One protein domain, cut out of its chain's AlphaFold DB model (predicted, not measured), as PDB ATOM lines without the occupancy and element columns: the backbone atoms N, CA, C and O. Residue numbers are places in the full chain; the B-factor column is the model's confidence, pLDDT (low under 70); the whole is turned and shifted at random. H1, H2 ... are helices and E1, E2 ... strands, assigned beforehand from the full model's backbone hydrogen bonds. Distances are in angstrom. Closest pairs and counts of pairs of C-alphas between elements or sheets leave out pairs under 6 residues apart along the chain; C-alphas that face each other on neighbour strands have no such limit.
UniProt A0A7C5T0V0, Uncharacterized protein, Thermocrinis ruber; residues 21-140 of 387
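This is residues 21 to 140 of the 387 residues of an uncharacterized protein of Thermocrinis ruber (UniProt A0A7C5T0V0). A strongly twisted sheet of five strands forms the body of this domain, with the small sheet E3 E4 partly face to face with it on one side and H4 packed over it on the other. H1 sits beside the strands, while H2 and H3 lie near opposite ends of the long axis. The printed part has 120 residues, with four named helices and seven named strands in the order E1 H1 E2 E3 E4 H2 E5 E6 E7 H3 H4, class mixed. The large sheet is mixed, in the order E1 E2 E7 E6 E5; E3 and E4 are parallel. The whole is compact, with a radius of gyration of the C-alphas of 13.8 A, and spans 44 by 29 by 23 A.

Start at E1, residues 26 to 28, an edge strand parallel to E2, residues 44 to 48, with N 26 and O 45 2.8 A apart. H1, residues 34 to 39, completes a strand-helix-strand unit, a helix between two parallel neighbour strands, with a right-handed crossover. H1 is on the large sheet, over none of its strands, at a height of 7.6 A. E3, residues 53 to 58, runs parallel to E4, residues 69 to 73, with N 55 and O 70 2.9 A apart. H2, residues 78 to 84, is close to but not clearly touching H1; the C-alphas of Val 38 and Leu 84 are closest, at 6.3 A. E5, residues 87 to 94, E6, residues 97 to 102, and E7, residues 108 to 113, form a meander, each strand the antiparallel neighbour of the one before. Look for N 90 and O 99 at 2.9 A, and N 98 and O 111 at 2.9 A. E7 is parallel to E2, with N 46 and O 110 at 2.8 A. The two sheets make a sandwich, face to face; the closest C-alphas of E3 and E5, Leu 58 and Phe 88, are 5.3 A apart. H3, residues 119 to 122, and H4, residues 127 to 135, touch only at the corner, with C-alphas 122 and 129 closest at 5.0 A. H4 lies over E6 at a height of 9.1 A over the sheet, along the strands, at 6 degrees on the local plane. H1, H2 and H4 have every O i to N i+4 pair within hydrogen-bond range; H3 is too short for one.

Find C-alpha 26 at (256.721, 253.414, 220.308), where E1 begins. E5, the longest strand, starts at C-alpha 87 (254.122, 265.136, 208.137) and runs 18.9 A; E6 runs 16.9 A and E7 16.6 A. H4 covers 12.2 A and ends at C-alpha 135 (241.579, 255.199, 211.584).

The farthest C-alphas, Thr 77 and Glu 124, are 44.2 A apart. Residues 21 to 22 pair antiparallel with 138 to 139. The printed part has no cut and no long link; mean pLDDT of the printed part is 95.3, and no printed residue is under 70.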
ATOM      1  N   PHE A  21     243.608 244.344 218.554       97.44
ATOM      2  CA  PHE A  21     244.951 244.041 218.070       97.44
ATOM      3  C   PHE A  21     245.586 245.268 217.424       97.44
ATOM      4  O   PHE A  21     244.984 245.889 216.545       97.44
ATOM      5  N   PHE A  22     246.811 245.606 217.815       96.75
ATOM      6  CA  PHE A  22     247.541 246.751 217.263       96.75
ATOM      7  C   PHE A  22     249.048 246.512 217.245       96.75
ATOM      8  O   PHE A  22     249.583 245.629 217.912       96.75
ATOM      9  N   VAL A  23     249.754 247.308 216.445       95.75
ATOM     10  CA  VAL A  23     251.219 247.311 216.456       95.75
ATOM     11  C   VAL A  23     251.704 247.871 217.799       95.75
ATOM     12  O   VAL A  23     251.211 248.934 218.184       95.75
ATOM     13  N   PRO A  24     252.696 247.257 218.476       96.06
ATOM     14  CA  PRO A  24     253.127 247.712 219.788       96.06
ATOM     15  C   PRO A  24     253.599 249.167 219.707       96.06
ATOM     16  O   PRO A  24     254.393 249.495 218.818       96.06
ATOM     17  N   PRO A  25     253.137 250.065 220.581       97.00
ATOM     18  CA  PRO A  25     253.451 251.482 220.473       97.00
ATOM     19  C   PRO A  25     254.950 251.759 220.648       97.00
ATOM     20  O   PRO A  25     255.667 251.065 221.370       97.00
ATOM     21  N   TYR A  26     255.433 252.813 219.994       96.44
ATOM     22  CA  TYR A  26     256.721 253.414 220.308       96.44
ATOM     23  C   TYR A  26     256.552 254.341 221.507       96.44
ATOM     24  O   TYR A  26     255.898 255.374 221.396       96.44
ATOM     25  N   PHE A  27     257.160 253.999 222.636       95.81
ATOM     26  CA  PHE A  27     257.233 254.911 223.771       95.81
ATOM     27  C   PHE A  27     258.403 255.878 223.594       95.81
ATOM     28  O   PHE A  27     259.527 255.449 223.309       95.81
ATOM     29  N   LYS A  28     258.127 257.179 223.685       93.19
ATOM     30  CA  LYS A  28     259.080 258.238 223.340       93.19
ATOM     31  C   LYS A  28     259.007 259.419 224.300       93.19
ATOM     32  O   LYS A  28     257.932 259.805 224.756       93.19
ATOM     33  N   ASP A  29     260.168 260.022 224.521       90.69
ATOM     34  CA  ASP A  29     260.290 261.341 225.132       90.69
ATOM     35  C   ASP A  29     260.083 262.449 224.086       90.69
ATOM     36  O   ASP A  29     260.085 262.210 222.877       90.69
ATOM     37  N   ASN A  30     259.923 263.684 224.558       87.50
ATOM     38  CA  ASN A  30     259.851 264.873 223.712       87.50
ATOM     39  C   ASN A  30     261.239 265.353 223.243       87.50
ATOM     40  O   ASN A  30     262.182 265.322 224.039       87.50
ATOM     41  N   PRO A  31     261.353 265.984 222.054       94.69
ATOM     42  CA  PRO A  31     260.344 266.144 220.995       94.69
ATOM     43  C   PRO A  31     260.307 264.951 220.020       94.69
ATOM     44  O   PRO A  31     261.251 264.171 219.980       94.69
ATOM     45  N   LEU A  32     259.264 264.872 219.184       96.81
ATOM     46  CA  LEU A  32     259.321 264.111 217.928       96.81
ATOM     47  C   LEU A  32     259.800 265.035 216.801       96.81
ATOM     48  O   LEU A  32     259.363 266.189 216.711       96.81
ATOM     49  N   ASP A  33     260.666 264.520 215.935       96.19
ATOM     50  CA  ASP A  33     261.249 265.265 214.816       96.19
ATOM     51  C   ASP A  33     261.353 264.429 213.525       96.19
ATOM     52  O   ASP A  33     260.865 263.295 213.446       96.19
ATOM     53  N   ARG A  34     261.997 264.982 212.484       93.75
ATOM     54  CA  ARG A  34     262.153 264.295 211.190       93.75
ATOM     55  C   ARG A  34     262.799 262.916 211.294       93.75
ATOM     56  O   ARG A  34     262.461 262.031 210.509       93.75
ATOM     57  N   VAL A  35     263.720 262.709 212.238       92.75
ATOM     58  CA  VAL A  35     264.400 261.421 212.407       92.75
ATOM     59  C   VAL A  35     263.398 260.369 212.863       92.75
ATOM     60  O   VAL A  35     263.444 259.234 212.382       92.75
ATOM     61  N   ASP A  36     262.464 260.736 213.741       95.12
ATOM     62  CA  ASP A  36     261.378 259.849 214.144       95.12
ATOM     63  C   ASP A  36     260.419 259.584 212.980       95.12
ATOM     64  O   ASP A  36     260.130 258.424 212.685       95.12
ATOM     65  N   TYR A  37     259.970 260.614 212.258       94.69
ATOM     66  CA  TYR A  37     258.983 260.432 211.183       94.69
ATOM     67  C   TYR A  37     259.482 259.532 210.049       94.69
ATOM     68  O   TYR A  37     258.708 258.746 209.499       94.69
ATOM     69  N   VAL A  38     260.775 259.593 209.718       91.25
ATOM     70  CA  VAL A  38     261.405 258.701 208.726       91.25
ATOM     71  C   VAL A  38     261.440 257.249 209.221       91.25
ATOM     72  O   VAL A  38     261.312 256.305 208.431       91.25
ATOM     73  N   ARG A  39     261.592 257.046 210.536       92.88
ATOM     74  CA  ARG A  39     261.655 255.713 211.153       92.88
ATOM     75  C   ARG A  39     260.310 255.021 211.260       92.88
ATOM     76  O   ARG A  39     260.252 253.799 211.124       92.88
ATOM     77  N   LEU A  40     259.256 255.790 211.472       95.06
ATOM     78  CA  LEU A  40     257.907 255.279 211.651       95.06
ATOM     79  C   LEU A  40     257.305 254.860 210.301       95.06
ATOM     80  O   LEU A  40     257.356 255.604 209.320       95.06
ATOM     81  N   GLY A  41     256.748 253.649 210.233       95.25
ATOM     82  CA  GLY A  41     255.927 253.190 209.114       95.25
ATOM     83  C   GLY A  41     254.488 253.704 209.187       95.25
ATOM     84  O   GLY A  41     254.075 254.329 210.167       95.25
ATOM     85  N   HIS A  42     253.700 253.403 208.154       96.94
ATOM     86  CA  HIS A  42     252.267 253.693 208.152       96.94
ATOM     87  C   HIS A  42     251.561 252.947 209.286       96.94
ATOM     88  O   HIS A  42     251.850 251.772 209.526       96.94
ATOM     89  N   ARG A  43     250.640 253.645 209.961       97.25
ATOM     90  CA  ARG A  43     249.901 253.186 211.149       97.25
ATOM     91  C   ARG A  43     250.783 252.915 212.366       97.25
ATOM     92  O   ARG A  43     250.445 252.096 213.216       97.25
ATOM     93  N   SER A  44     251.901 253.627 212.476       97.81
ATOM     94  CA  SER A  44     252.659 253.642 213.726       97.81
ATOM     95  C   SER A  44     251.877 254.352 214.827       97.81
ATOM     96  O   SER A  44     251.225 255.366 214.578       97.81
ATOM     97  N   ILE A  45     252.004 253.846 216.051       98.44
ATOM     98  CA  ILE A  45     251.477 254.470 217.263       98.44
ATOM     99  C   ILE A  45     252.669 254.940 218.090       98.44
ATOM    100  O   ILE A  45     253.588 254.161 218.344       98.44
ATOM    101  N   VAL A  46     252.663 256.204 218.500       98.31
ATOM    102  CA  VAL A  46     253.664 256.795 219.387       98.31
ATOM    103  C   VAL A  46     252.979 257.236 220.668       98.31
ATOM    104  O   VAL A  46     252.047 258.037 220.630       98.31
ATOM    105  N   VAL A  47     253.450 256.725 221.801       98.06
ATOM    106  CA  VAL A  47     252.993 257.137 223.126       98.06
ATOM    107  C   VAL A  47     254.061 258.024 223.756       98.06
ATOM    108  O   VAL A  47     255.204 257.600 223.927       98.06
ATOM    109  N   VAL A  48     253.695 259.260 224.086       97.25
ATOM    110  CA  VAL A  48     254.608 260.261 224.649       97.25
ATOM    111  C   VAL A  48     254.492 260.271 226.170       97.25
ATOM    112  O   VAL A  48     253.398 260.499 226.695       97.25
ATOM    113  N   TRP A  49     255.608 260.055 226.872       89.31
ATOM    114  CA  TRP A  49     255.708 260.030 228.344       89.31
ATOM    115  C   TRP A  49     255.702 261.423 228.975       89.31
ATOM    116  O   TRP A  49     256.568 261.802 229.761       89.31
ATOM    117  N   ASP A  50     254.725 262.233 228.594       87.62
ATOM    118  CA  ASP A  50     254.569 263.580 229.111       87.62
ATOM    119  C   ASP A  50     253.085 263.979 229.054       87.62
ATOM    120  O   ASP A  50     252.250 263.415 228.344       87.62
ATOM    121  N   SER A  51     252.739 264.986 229.841       90.19
ATOM    122  CA  SER A  51     251.471 265.705 229.760       90.19
ATOM    123  C   SER A  51     251.389 266.647 228.549       90.19
ATOM    124  O   SER A  51     250.320 267.203 228.280       90.19
ATOM    125  N   TYR A  52     252.496 266.808 227.825       95.06
ATOM    126  CA  TYR A  52     252.677 267.742 226.726       95.06
ATOM    127  C   TYR A  52     253.421 267.085 225.556       95.06
ATOM    128  O   TYR A  52     254.255 266.222 225.792       95.06
ATOM    129  N   VAL A  53     253.192 267.499 224.306       96.94
ATOM    130  CA  VAL A  53     253.986 267.021 223.154       96.94
ATOM    131  C   VAL A  53     254.604 268.157 222.343       96.94
ATOM    132  O   VAL A  53     253.968 269.175 222.066       96.94
ATOM    133  N   LYS A  54     255.865 267.980 221.942       97.81
ATOM    134  CA  LYS A  54     256.577 268.862 221.007       97.81
ATOM    135  C   LYS A  54     256.775 268.127 219.686       97.81
ATOM    136  O   LYS A  54     257.451 267.104 219.665       97.81
ATOM    137  N   LEU A  55     256.221 268.671 218.607       97.88
ATOM    138  CA  LEU A  55     256.375 268.146 217.253       97.88
ATOM    139  C   LEU A  55     257.142 269.150 216.397       97.88
ATOM    140  O   LEU A  55     256.675 270.270 216.163       97.88
ATOM    141  N   TYR A  56     258.334 268.766 215.964       97.56
ATOM    142  CA  TYR A  56     259.186 269.569 215.090       97.56
ATOM    143  C   TYR A  56     259.146 269.045 213.662       97.56
ATOM    144  O   TYR A  56     258.561 267.997 213.421       97.56
ATOM    145  N   ASP A  57     259.749 269.790 212.736       96.69
ATOM    146  CA  ASP A  57     259.920 269.410 211.332       96.69
ATOM    147  C   ASP A  57     258.607 269.036 210.613       96.69
ATOM    148  O   ASP A  57     258.556 268.083 209.839       96.69
ATOM    149  N   LEU A  58     257.532 269.780 210.892       97.44
ATOM    150  CA  LEU A  58     256.231 269.596 210.242       97.44
ATOM    151  C   LEU A  58     256.109 270.424 208.956       97.44
ATOM    152  O   LEU A  58     256.626 271.536 208.879       97.44
ATOM    153  N   VAL A  59     255.335 269.938 207.990       96.44
ATOM    154  CA  VAL A  59     254.964 270.699 206.780       96.44
ATOM    155  C   VAL A  59     253.780 271.636 207.061       96.44
ATOM    156  O   VAL A  59     253.647 272.699 206.463       96.44
ATOM    157  N   GLY A  60     252.926 271.288 208.032       96.31
ATOM    158  CA  GLY A  60     251.771 272.104 208.414       96.31
ATOM    159  C   GLY A  60     251.103 271.666 209.718       96.31
ATOM    160  O   GLY A  60     251.301 270.550 210.199       96.31
ATOM    161  N   TYR A  61     250.316 272.560 210.316       97.12
ATOM    162  CA  TYR A  61     249.533 272.315 211.533       97.12
ATOM    163  C   TYR A  61     248.415 273.367 211.686       97.12
ATOM    164  O   TYR A  61     248.514 274.434 211.076       97.12
ATOM    165  N   PRO A  62     247.364 273.109 212.492       94.31
ATOM    166  CA  PRO A  62     246.252 274.048 212.672       94.31
ATOM    167  C   PRO A  62     246.658 275.358 213.371       94.31
ATOM    168  O   PRO A  62     247.577 275.387 214.197       94.31
ATOM    169  N   GLU A  63     245.936 276.443 213.067       92.56
ATOM    170  CA  GLU A  63     246.104 277.748 213.729       92.56
ATOM    171  C   GLU A  63     245.692 277.693 215.206       92.56
ATOM    172  O   GLU A  63     246.432 278.166 216.074       92.56
ATOM    173  N   ASP A  64     244.555 277.049 215.487       93.25
ATOM    174  CA  ASP A  64     244.047 276.815 216.836       93.25
ATOM    175  C   ASP A  64     244.787 275.641 217.482       93.25
ATOM    176  O   ASP A  64     244.493 274.465 217.259       93.25
ATOM    177  N   LYS A  65     245.796 275.970 218.291       93.75
ATOM    178  CA  LYS A  65     246.676 274.982 218.922       93.75
ATOM    179  C   LYS A  65     246.113 274.546 220.274       93.75
ATOM    180  O   LYS A  65     245.784 275.408 221.095       93.75
ATOM    181  N   PRO A  66     246.070 273.236 220.574       95.88
ATOM    182  CA  PRO A  66     245.744 272.789 221.916       95.88
ATOM    183  C   PRO A  66     246.836 273.222 222.904       95.88
ATOM    184  O   PRO A  66     248.019 273.280 222.573       95.88
ATOM    185  N   ASN A  67     246.452 273.472 224.154       96.50
ATOM    186  CA  ASN A  67     247.381 273.886 225.213       96.50
ATOM    187  C   ASN A  67     248.402 272.800 225.611       96.50
ATOM    188  O   ASN A  67     249.388 273.109 226.279       96.50
ATOM    189  N   TRP A  68     248.178 271.548 225.206       96.44
ATOM    190  CA  TRP A  68     249.033 270.396 225.495       96.44
ATOM    191  C   TRP A  68     249.981 270.020 224.343       96.44
ATOM    192  O   TRP A  68     250.701 269.031 224.467       96.44
ATOM    193  N   ALA A  69     250.023 270.780 223.242       97.38
ATOM    194  CA  ALA A  69     250.968 270.534 222.150       97.38
ATOM    195  C   ALA A  69     251.664 271.814 221.661       97.38
ATOM    196  O   ALA A  69     251.119 272.916 221.732       97.38
ATOM    197  N   SER A  70     252.875 271.668 221.124       97.25
ATOM    198  CA  SER A  70     253.511 272.684 220.274       97.25
ATOM    199  C   SER A  70     253.988 272.081 218.973       97.25
ATOM    200  O   SER A  70     254.409 270.927 218.908       97.25
ATOM    201  N   PHE A  71     253.974 272.933 217.958       97.81
ATOM    202  CA  PHE A  71     254.309 272.590 216.593       97.81
ATOM    203  C   PHE A  71     255.373 273.551 216.073       97.81
ATOM    204  O   PHE A  71     255.321 274.754 216.357       97.81
ATOM    205  N   ARG A  72     256.329 273.027 215.308       97.19
ATOM    206  CA  ARG A  72     257.327 273.812 214.577       97.19
ATOM    207  C   ARG A  72     257.442 273.267 213.161       97.19
ATOM    208  O   ARG A  72     257.550 272.057 212.981       97.19
ATOM    209  N   THR A  73     257.432 274.166 212.185       95.88
ATOM    210  CA  THR A  73     257.620 273.794 210.786       95.88
ATOM    211  C   THR A  73     259.068 273.420 210.491       95.88
ATOM    212  O   THR A  73     259.988 273.872 211.186       95.88
ATOM    213  N   TYR A  74     259.264 272.603 209.462       94.56
ATOM    214  CA  TYR A  74     260.578 272.372 208.873       94.56
ATOM    215  C   TYR A  74     261.090 273.647 208.176       94.56
ATOM    216  O   TYR A  74     260.304 274.503 207.771       94.56
ATOM    217  N   TRP A  75     262.415 273.811 208.103       89.31
ATOM    218  CA  TRP A  75     263.077 274.991 207.516       89.31
ATOM    219  C   TRP A  75     264.018 274.629 206.351       89.31
ATOM    220  O   TRP A  75     264.876 275.435 205.992       89.31
ATOM    221  N   GLY A  76     263.907 273.413 205.806       87.19
ATOM    222  CA  GLY A  76     264.674 272.969 204.638       87.19
ATOM    223  C   GLY A  76     263.931 273.196 203.323       87.19
ATOM    224  O   GLY A  76     263.106 274.105 203.221       87.19
ATOM    225  N   THR A  77     264.258 272.409 202.296       87.12
ATOM    226  CA  THR A  77     263.654 272.580 200.963       87.12
ATOM    227  C   THR A  77     262.399 271.728 200.780       87.12
ATOM    228  O   THR A  77     262.222 270.706 201.439       87.12
ATOM    229  N   TYR A  78     261.542 272.123 199.838       86.12
ATOM    230  CA  TYR A  78     260.347 271.359 199.478       86.12
ATOM    231  C   TYR A  78     260.693 269.947 198.974       86.12
ATOM    232  O   TYR A  78     260.009 268.977 199.282       86.12
ATOM    233  N   GLU A  79     261.802 269.800 198.245       83.88
ATOM    234  CA  GLU A  79     262.285 268.496 197.786       83.88
ATOM    235  C   GLU A  79     262.685 267.587 198.956       83.88
ATOM    236  O   GLU A  79     262.460 266.377 198.901       83.88
ATOM    237  N   GLU A  80     263.260 268.149 200.023       83.94
ATOM    238  CA  GLU A  80     263.550 267.397 201.246       83.94
ATOM    239  C   GLU A  80     262.266 266.997 201.977       83.94
ATOM    240  O   GLU A  80     262.170 265.863 202.444       83.94
ATOM    241  N   GLU A  81     261.273 267.891 202.049       89.44
ATOM    242  CA  GLU A  81     259.960 267.590 202.633       89.44
ATOM    243  C   GLU A  81     259.284 266.416 201.916       89.44
ATOM    244  O   GLU A  81     258.815 265.485 202.577       89.44
ATOM    245  N   GLU A  82     259.281 266.427 200.577       86.88
ATOM    246  CA  GLU A  82     258.705 265.349 199.768       86.88
ATOM    247  C   GLU A  82     259.472 264.035 199.909       86.88
ATOM    248  O   GLU A  82     258.877 262.963 200.036       86.88
ATOM    249  N   LEU A  83     260.804 264.102 199.888       83.62
ATOM    250  CA  LEU A  83     261.635 262.911 199.975       83.62
ATOM    251  C   LEU A  83     261.527 262.240 201.350       83.62
ATOM    252  O   LEU A  83     261.425 261.014 201.437       83.62
ATOM    253  N   LEU A  84     261.594 263.034 202.419       87.44
ATOM    254  CA  LEU A  84     261.504 262.537 203.791       87.44
ATOM    255  C   LEU A  84     260.059 262.219 204.193       87.44
ATOM    256  O   LEU A  84     259.850 261.606 205.244       87.44
ATOM    257  N   ASP A  85     259.086 262.607 203.360       92.06
ATOM    258  CA  ASP A  85     257.655 262.492 203.626       92.06
ATOM    259  C   ASP A  85     257.319 263.099 204.998       92.06
ATOM    260  O   ASP A  85     256.727 262.456 205.876       92.06
ATOM    261  N   LEU A  86     257.785 264.338 205.211       95.44
ATOM    262  CA  LEU A  86     257.560 265.048 206.465       95.44
ATOM    263  C   LEU A  86     256.053 265.267 206.675       95.44
ATOM    264  O   LEU A  86     255.319 265.523 205.712       95.44
ATOM    265  N   PRO A  87     255.551 265.131 207.914       97.88
ATOM    266  CA  PRO A  87     254.122 265.136 208.137       97.88
ATOM    267  C   PRO A  87     253.557 266.532 208.393       97.88
ATOM    268  O   PRO A  87     254.249 267.448 208.836       97.88
ATOM    269  N   PHE A  88     252.250 266.660 208.215       98.06
ATOM    270  CA  PHE A  88     251.443 267.723 208.807       98.06
ATOM    271  C   PHE A  88     250.501 267.146 209.875       98.06
ATOM    272  O   PHE A  88     250.267 265.935 209.928       98.06
ATOM    273  N   VAL A  89     249.961 268.001 210.748       98.25
ATOM    274  CA  VAL A  89     248.905 267.600 211.696       98.25
ATOM    275  C   VAL A  89     247.587 267.500 210.938       98.25
ATOM    276  O   VAL A  89     247.005 268.520 210.574       98.25
ATOM    277  N   ALA A  90     247.137 266.272 210.697       97.88
ATOM    278  CA  ALA A  90     245.940 265.987 209.918       97.88
ATOM    279  C   ALA A  90     244.657 266.086 210.749       97.88
ATOM    280  O   ALA A  90     243.643 266.565 210.249       97.88
ATOM    281  N   ASP A  91     244.699 265.642 212.009       97.88
ATOM    282  CA  ASP A  91     243.541 265.681 212.908       97.88
ATOM    283  C   ASP A  91     243.965 265.724 214.388       97.88
ATOM    284  O   ASP A  91     245.047 265.262 214.764       97.88
ATOM    285  N   ILE A  92     243.082 266.252 215.235       97.88
ATOM    286  CA  ILE A  92     243.171 266.229 216.701       97.88
ATOM    287  C   ILE A  92     241.838 265.667 217.217       97.88
ATOM    288  O   ILE A  92     240.953 266.424 217.625       97.88
ATOM    289  N   PRO A  93     241.653 264.336 217.172       97.06
ATOM    290  CA  PRO A  93     240.343 263.731 217.394       97.06
ATOM    291  C   PRO A  93     239.871 263.813 218.854       97.06
ATOM    292  O   PRO A  93     238.676 263.686 219.114       97.06
ATOM    293  N   MET A  94     240.787 264.004 219.814       96.62
ATOM    294  CA  MET A  94     240.465 264.239 221.226       96.62
ATOM    295  C   MET A  94     241.644 264.860 221.994       96.62
ATOM    296  O   MET A  94     242.776 264.886 221.513       96.62
ATOM    297  N   ASP A  95     241.395 265.330 223.221       97.12
ATOM    298  CA  ASP A  95     242.455 265.808 224.116       97.12
ATOM    299  C   ASP A  95     243.533 264.735 224.341       97.12
ATOM    300  O   ASP A  95     243.238 263.610 224.745       97.12
ATOM    301  N   GLY A  96     244.790 265.099 224.084       97.44
ATOM    302  CA  GLY A  96     245.949 264.219 224.209       97.44
ATOM    303  C   GLY A  96     246.142 263.219 223.067       97.44
ATOM    304  O   GLY A  96     246.984 262.336 223.211       97.44
ATOM    305  N   VAL A  97     245.403 263.336 221.958       98.31
ATOM    306  CA  VAL A  97     245.560 262.485 220.767       98.31
ATOM    307  C   VAL A  97     245.624 263.347 219.512       98.31
ATOM    308  O   VAL A  97     244.790 264.227 219.315       98.31
ATOM    309  N   LEU A  98     246.589 263.071 218.639       97.88
ATOM    310  CA  LEU A  98     246.689 263.687 217.316       97.88
ATOM    311  C   LEU A  98     247.081 262.660 216.254       97.88
ATOM    312  O   LEU A  98     247.695 261.633 216.553       97.88
ATOM    313  N   ILE A  99     246.727 262.960 215.008       98.56
ATOM    314  CA  ILE A  99     247.085 262.170 213.833       98.56
ATOM    315  C   ILE A  99     247.974 263.028 212.945       98.56
ATOM    316  O   ILE A  99     247.598 264.126 212.533       98.56
ATOM    317  N   LEU A 100     249.156 262.505 212.651       98.56
ATOM    318  CA  LEU A 100     250.064 263.054 211.658       98.56
ATOM    319  C   LEU A 100     249.868 262.324 210.337       98.56
ATOM    320  O   LEU A 100     249.696 261.104 210.334       98.56
ATOM    321  N   GLU A 101     249.939 263.060 209.233       98.31
ATOM    322  CA  GLU A 101     249.893 262.495 207.889       98.31
ATOM    323  C   GLU A 101     251.097 262.961 207.068       98.31
ATOM    324  O   GLU A 101     251.365 264.157 206.979       98.31
ATOM    325  N   GLY A 102     251.843 262.009 206.501       96.88
ATOM    326  CA  GLY A 102     252.958 262.274 205.591       96.88
ATOM    327  C   GLY A 102     252.474 262.989 204.333       96.88
ATOM    328  O   GLY A 102     251.568 262.493 203.660       96.88
ATOM    329  N   HIS A 103     253.070 264.145 204.029       91.69
ATOM    330  CA  HIS A 103     252.599 265.056 202.980       91.69
ATOM    331  C   HIS A 103     252.551 264.417 201.582       91.69
ATOM    332  O   HIS A 103     251.667 264.732 200.787       91.69
ATOM    333  N   THR A 104     253.463 263.491 201.278       90.81
ATOM    334  CA  THR A 104     253.586 262.900 199.937       90.81
ATOM    335  C   THR A 104     252.866 261.566 199.828       90.81
ATOM    336  O   THR A 104     252.319 261.220 198.780       90.81
ATOM    337  N   THR A 105     252.888 260.779 200.895       91.56
ATOM    338  CA  THR A 105     252.490 259.370 200.838       91.56
ATOM    339  C   THR A 105     251.189 259.062 201.580       91.56
ATOM    340  O   THR A 105     250.668 257.953 201.444       91.56
ATOM    341  N   GLY A 106     250.659 260.003 202.370       95.38
ATOM    342  CA  GLY A 106     249.497 259.771 203.232       95.38
ATOM    343  C   GLY A 106     249.820 258.870 204.432       95.38
ATOM    344  O   GLY A 106     248.960 258.149 204.950       95.38
ATOM    345  N   LYS A 107     251.092 258.822 204.851       96.19
ATOM    346  CA  LYS A 107     251.544 258.002 205.982       96.19
ATOM    347  C   LYS A 107     250.882 258.472 207.272       96.19
ATOM    348  O   LYS A 107     251.220 259.544 207.750       96.19
ATOM    349  N   LYS A 108     250.015 257.669 207.885       98.38
ATOM    350  CA  LYS A 108     249.397 258.027 209.164       98.38
ATOM    351  C   LYS A 108     250.243 257.580 210.353       98.38
ATOM    352  O   LYS A 108     250.661 256.423 210.404       98.38
ATOM    353  N   ILE A 109     250.446 258.477 211.314       98.56
ATOM    354  CA  ILE A 109     251.075 258.205 212.612       98.56
ATOM    355  C   ILE A 109     250.138 258.731 213.700       98.56
ATOM    356  O   ILE A 109     249.748 259.897 213.671       98.56
ATOM    357  N   LEU A 110     249.782 257.881 214.661       98.69
ATOM    358  CA  LEU A 110     249.024 258.288 215.839       98.69
ATOM    359  C   LEU A 110     250.001 258.721 216.923       98.69
ATOM    360  O   LEU A 110     250.895 257.955 217.274       98.69
ATOM    361  N   VAL A 111     249.812 259.908 217.485       98.50
ATOM    362  CA  VAL A 111     250.556 260.354 218.664       98.50
ATOM    363  C   VAL A 111     249.575 260.496 219.819       98.50
ATOM    364  O   VAL A 111     248.571 261.201 219.715       98.50
ATOM    365  N   VAL A 112     249.863 259.804 220.915       98.25
ATOM    366  CA  VAL A 112     249.011 259.718 222.101       98.25
ATOM    367  C   VAL A 112     249.827 260.106 223.324       98.25
ATOM    368  O   VAL A 112     250.925 259.603 223.532       98.25
ATOM    369  N   LEU A 113     249.303 260.983 224.171       97.75
ATOM    370  CA  LEU A 113     249.917 261.244 225.470       97.75
ATOM    371  C   LEU A 113     249.664 260.065 226.411       97.75
ATOM    372  O   LEU A 113     248.555 259.532 226.469       97.75
ATOM    373  N   GLU A 114     250.659 259.704 227.217       96.00
ATOM    374  CA  GLU A 114     250.593 258.573 228.154       96.00
ATOM    375  C   GLU A 114     249.346 258.614 229.055       96.00
ATOM    376  O   GLU A 114     248.736 257.585 229.342       96.00
ATOM    377  N   ARG A 115     248.884 259.812 229.447       95.44
ATOM    378  CA  ARG A 115     247.672 259.955 230.274       95.44
ATOM    379  C   ARG A 115     246.410 259.351 229.636       95.44
ATOM    380  O   ARG A 115     245.490 259.018 230.388       95.44
ATOM    381  N   VAL A 116     246.374 259.247 228.305       97.12
ATOM    382  CA  VAL A 116     245.277 258.677 227.507       97.12
ATOM    383  C   VAL A 116     245.512 257.187 227.231       97.12
ATOM    384  O   VAL A 116     244.554 256.423 227.188       97.12
ATOM    385  N   TRP A 117     246.762 256.731 227.112       96.62
ATOM    386  CA  TRP A 117     247.101 255.333 226.813       96.62
ATOM    387  C   TRP A 117     246.956 254.407 228.040       96.62
ATOM    388  O   TRP A 117     247.933 253.951 228.629       96.62
ATOM    389  N   LYS A 118     245.716 254.154 228.475       95.12
ATOM    390  CA  LYS A 118     245.384 253.359 229.676       95.12
ATOM    391  C   LYS A 118     244.334 252.299 229.369       95.12
ATOM    392  O   LYS A 118     243.441 252.567 228.576       95.12
ATOM    393  N   ALA A 119     244.345 251.174 230.089       93.50
ATOM    394  CA  ALA A 119     243.411 250.048 229.901       93.50
ATOM    395  C   ALA A 119     241.928 250.466 229.773       93.50
ATOM    396  O   ALA A 119     241.196 249.975 228.921       93.50
ATOM    397  N   SER A 120     241.473 251.459 230.549       96.06
ATOM    398  CA  SER A 120     240.094 251.969 230.457       96.06
ATOM    399  C   SER A 120     239.711 252.525 229.078       96.06
ATOM    400  O   SER A 120     238.532 252.546 228.748       96.06
ATOM    401  N   GLN A 121     240.686 253.000 228.300       97.44
ATOM    402  CA  GLN A 121     240.501 253.570 226.964       97.44
ATOM    403  C   GLN A 121     240.449 252.508 225.850       97.44
ATOM    404  O   GLN A 121     240.139 252.851 224.712       97.44
ATOM    405  N   PHE A 122     240.688 251.233 226.179       97.19
ATOM    406  CA  PHE A 122     240.571 250.103 225.254       97.19
ATOM    407  C   PHE A 122     239.219 249.394 225.336       97.19
ATOM    408  O   PHE A 122     238.926 248.556 224.491       97.19
ATOM    409  N   LYS A 123     238.367 249.735 226.309       97.12
ATOM    410  CA  LYS A 123     237.025 249.151 226.447       97.12
ATOM    411  C   LYS A 123     236.090 249.619 225.337       97.12
ATOM    412  O   LYS A 123     236.228 250.730 224.832       97.12
ATOM    413  N   GLU A 124     235.129 248.776 224.969       96.25
ATOM    414  CA  GLU A 124     234.115 249.101 223.959       96.25
ATOM    415  C   GLU A 124     233.403 250.428 224.272       96.25
ATOM    416  O   GLU A 124     233.000 250.671 225.413       96.25
ATOM    417  N   GLY A 125     233.301 251.309 223.269       94.69
ATOM    418  CA  GLY A 125     232.724 252.647 223.413       94.69
ATOM    419  C   GLY A 125     233.657 253.701 224.022       94.69
ATOM    420  O   GLY A 125     233.271 254.869 224.105       94.69
ATOM    421  N   ALA A 126     234.875 253.344 224.444       97.94
ATOM    422  CA  ALA A 126     235.855 254.330 224.887       97.94
ATOM    423  C   ALA A 126     236.403 255.145 223.694       97.94
ATOM    424  O   ALA A 126     236.707 254.560 222.651       97.94
ATOM    425  N   PRO A 127     236.601 256.473 223.830       97.88
ATOM    426  CA  PRO A 127     236.982 257.332 222.706       97.88
ATOM    427  C   PRO A 127     238.236 256.884 221.943       97.88
ATOM    428  O   PRO A 127     238.216 256.855 220.714       97.88
ATOM    429  N   LEU A 128     239.313 256.501 222.645       98.19
ATOM    430  CA  LEU A 128     240.547 256.062 221.987       98.19
ATOM    431  C   LEU A 128     240.336 254.774 221.181       98.19
ATOM    432  O   LEU A 128     240.802 254.700 220.048       98.19
ATOM    433  N   ARG A 129     239.626 253.778 221.733       98.19
ATOM    434  CA  ARG A 129     239.308 252.528 221.025       98.19
ATOM    435  C   ARG A 129     238.607 252.812 219.700       98.19
ATOM    436  O   ARG A 129     239.016 252.282 218.667       98.19
ATOM    437  N   GLU A 130     237.587 253.667 219.723       98.00
ATOM    438  CA  GLU A 130     236.827 254.006 218.518       98.00
ATOM    439  C   GLU A 130     237.701 254.726 217.479       98.00
ATOM    440  O   GLU A 130     237.605 254.436 216.288       98.00
ATOM    441  N   ILE A 131     238.617 255.604 217.912       98.12
ATOM    442  CA  ILE A 131     239.597 256.254 217.024       98.12
ATOM    443  C   ILE A 131     240.556 255.222 216.417       98.12
ATOM    444  O   ILE A 131     240.767 255.229 215.204       98.12
ATOM    445  N   LEU A 132     241.117 254.321 217.231       98.38
ATOM    446  CA  LEU A 132     242.053 253.287 216.775       98.38
ATOM    447  C   LEU A 132     241.433 252.402 215.684       98.38
ATOM    448  O   LEU A 132     242.084 252.131 214.673       98.38
ATOM    449  N   LEU A 133     240.172 251.997 215.865       98.06
ATOM    450  CA  LEU A 133     239.418 251.203 214.892       98.06
ATOM    451  C   LEU A 133     239.069 252.008 213.635       98.06
ATOM    452  O   LEU A 133     239.327 251.550 212.522       98.06
ATOM    453  N   ARG A 134     238.511 253.215 213.799       97.44
ATOM    454  CA  ARG A 134     238.082 254.082 212.686       97.44
ATOM    455  C   ARG A 134     239.238 254.440 211.756       97.44
ATOM    456  O   ARG A 134     239.079 254.422 210.539       97.44
ATOM    457  N   GLU A 135     240.393 254.763 212.329       97.38
ATOM    458  CA  GLU A 135     241.579 255.199 211.584       97.38
ATOM    459  C   GLU A 135     242.475 254.032 211.140       97.38
ATOM    460  O   GLU A 135     243.426 254.228 210.381       97.38
ATOM    461  N   GLY A 136     242.167 252.807 211.575       96.44
ATOM    462  CA  GLY A 136     242.884 251.596 211.182       96.44
ATOM    463  C   GLY A 136     244.244 251.406 211.856       96.44
ATOM    464  O   GLY A 136     245.073 250.667 211.322       96.44
ATOM    465  N   PHE A 137     244.481 252.043 213.007       97.94
ATOM    466  CA  PHE A 137     245.637 251.767 213.872       97.94
ATOM    467  C   PHE A 137     245.481 250.454 214.653       97.94
ATOM    468  O   PHE A 137     246.471 249.913 215.144       97.94
ATOM    469  N   ALA A 138     244.255 249.937 214.744       97.62
ATOM    470  CA  ALA A 138     243.954 248.664 215.374       97.62
ATOM    471  C   ALA A 138     242.831 247.899 214.653       97.62
ATOM    472  O   ALA A 138     242.105 248.461 213.829       97.62
ATOM    473  N   SER A 139     242.676 246.614 214.974       96.81
ATOM    474  CA  SER A 139     241.651 245.725 214.419       96.81
ATOM    475  C   SER A 139     241.063 244.789 215.472       96.81
ATOM    476  O   SER A 139     241.667 244.537 216.507       96.81
ATOM    477  N   LEU A 140     239.875 244.246 215.190       96.94
ATOM    478  CA  LEU A 140     239.232 243.209 216.017       96.94
ATOM    479  C   LEU A 140     239.736 241.792 215.703       96.94
ATOM    480  O   LEU A 140     239.358 240.835 216.364       96.94
TER     481      LEU A 140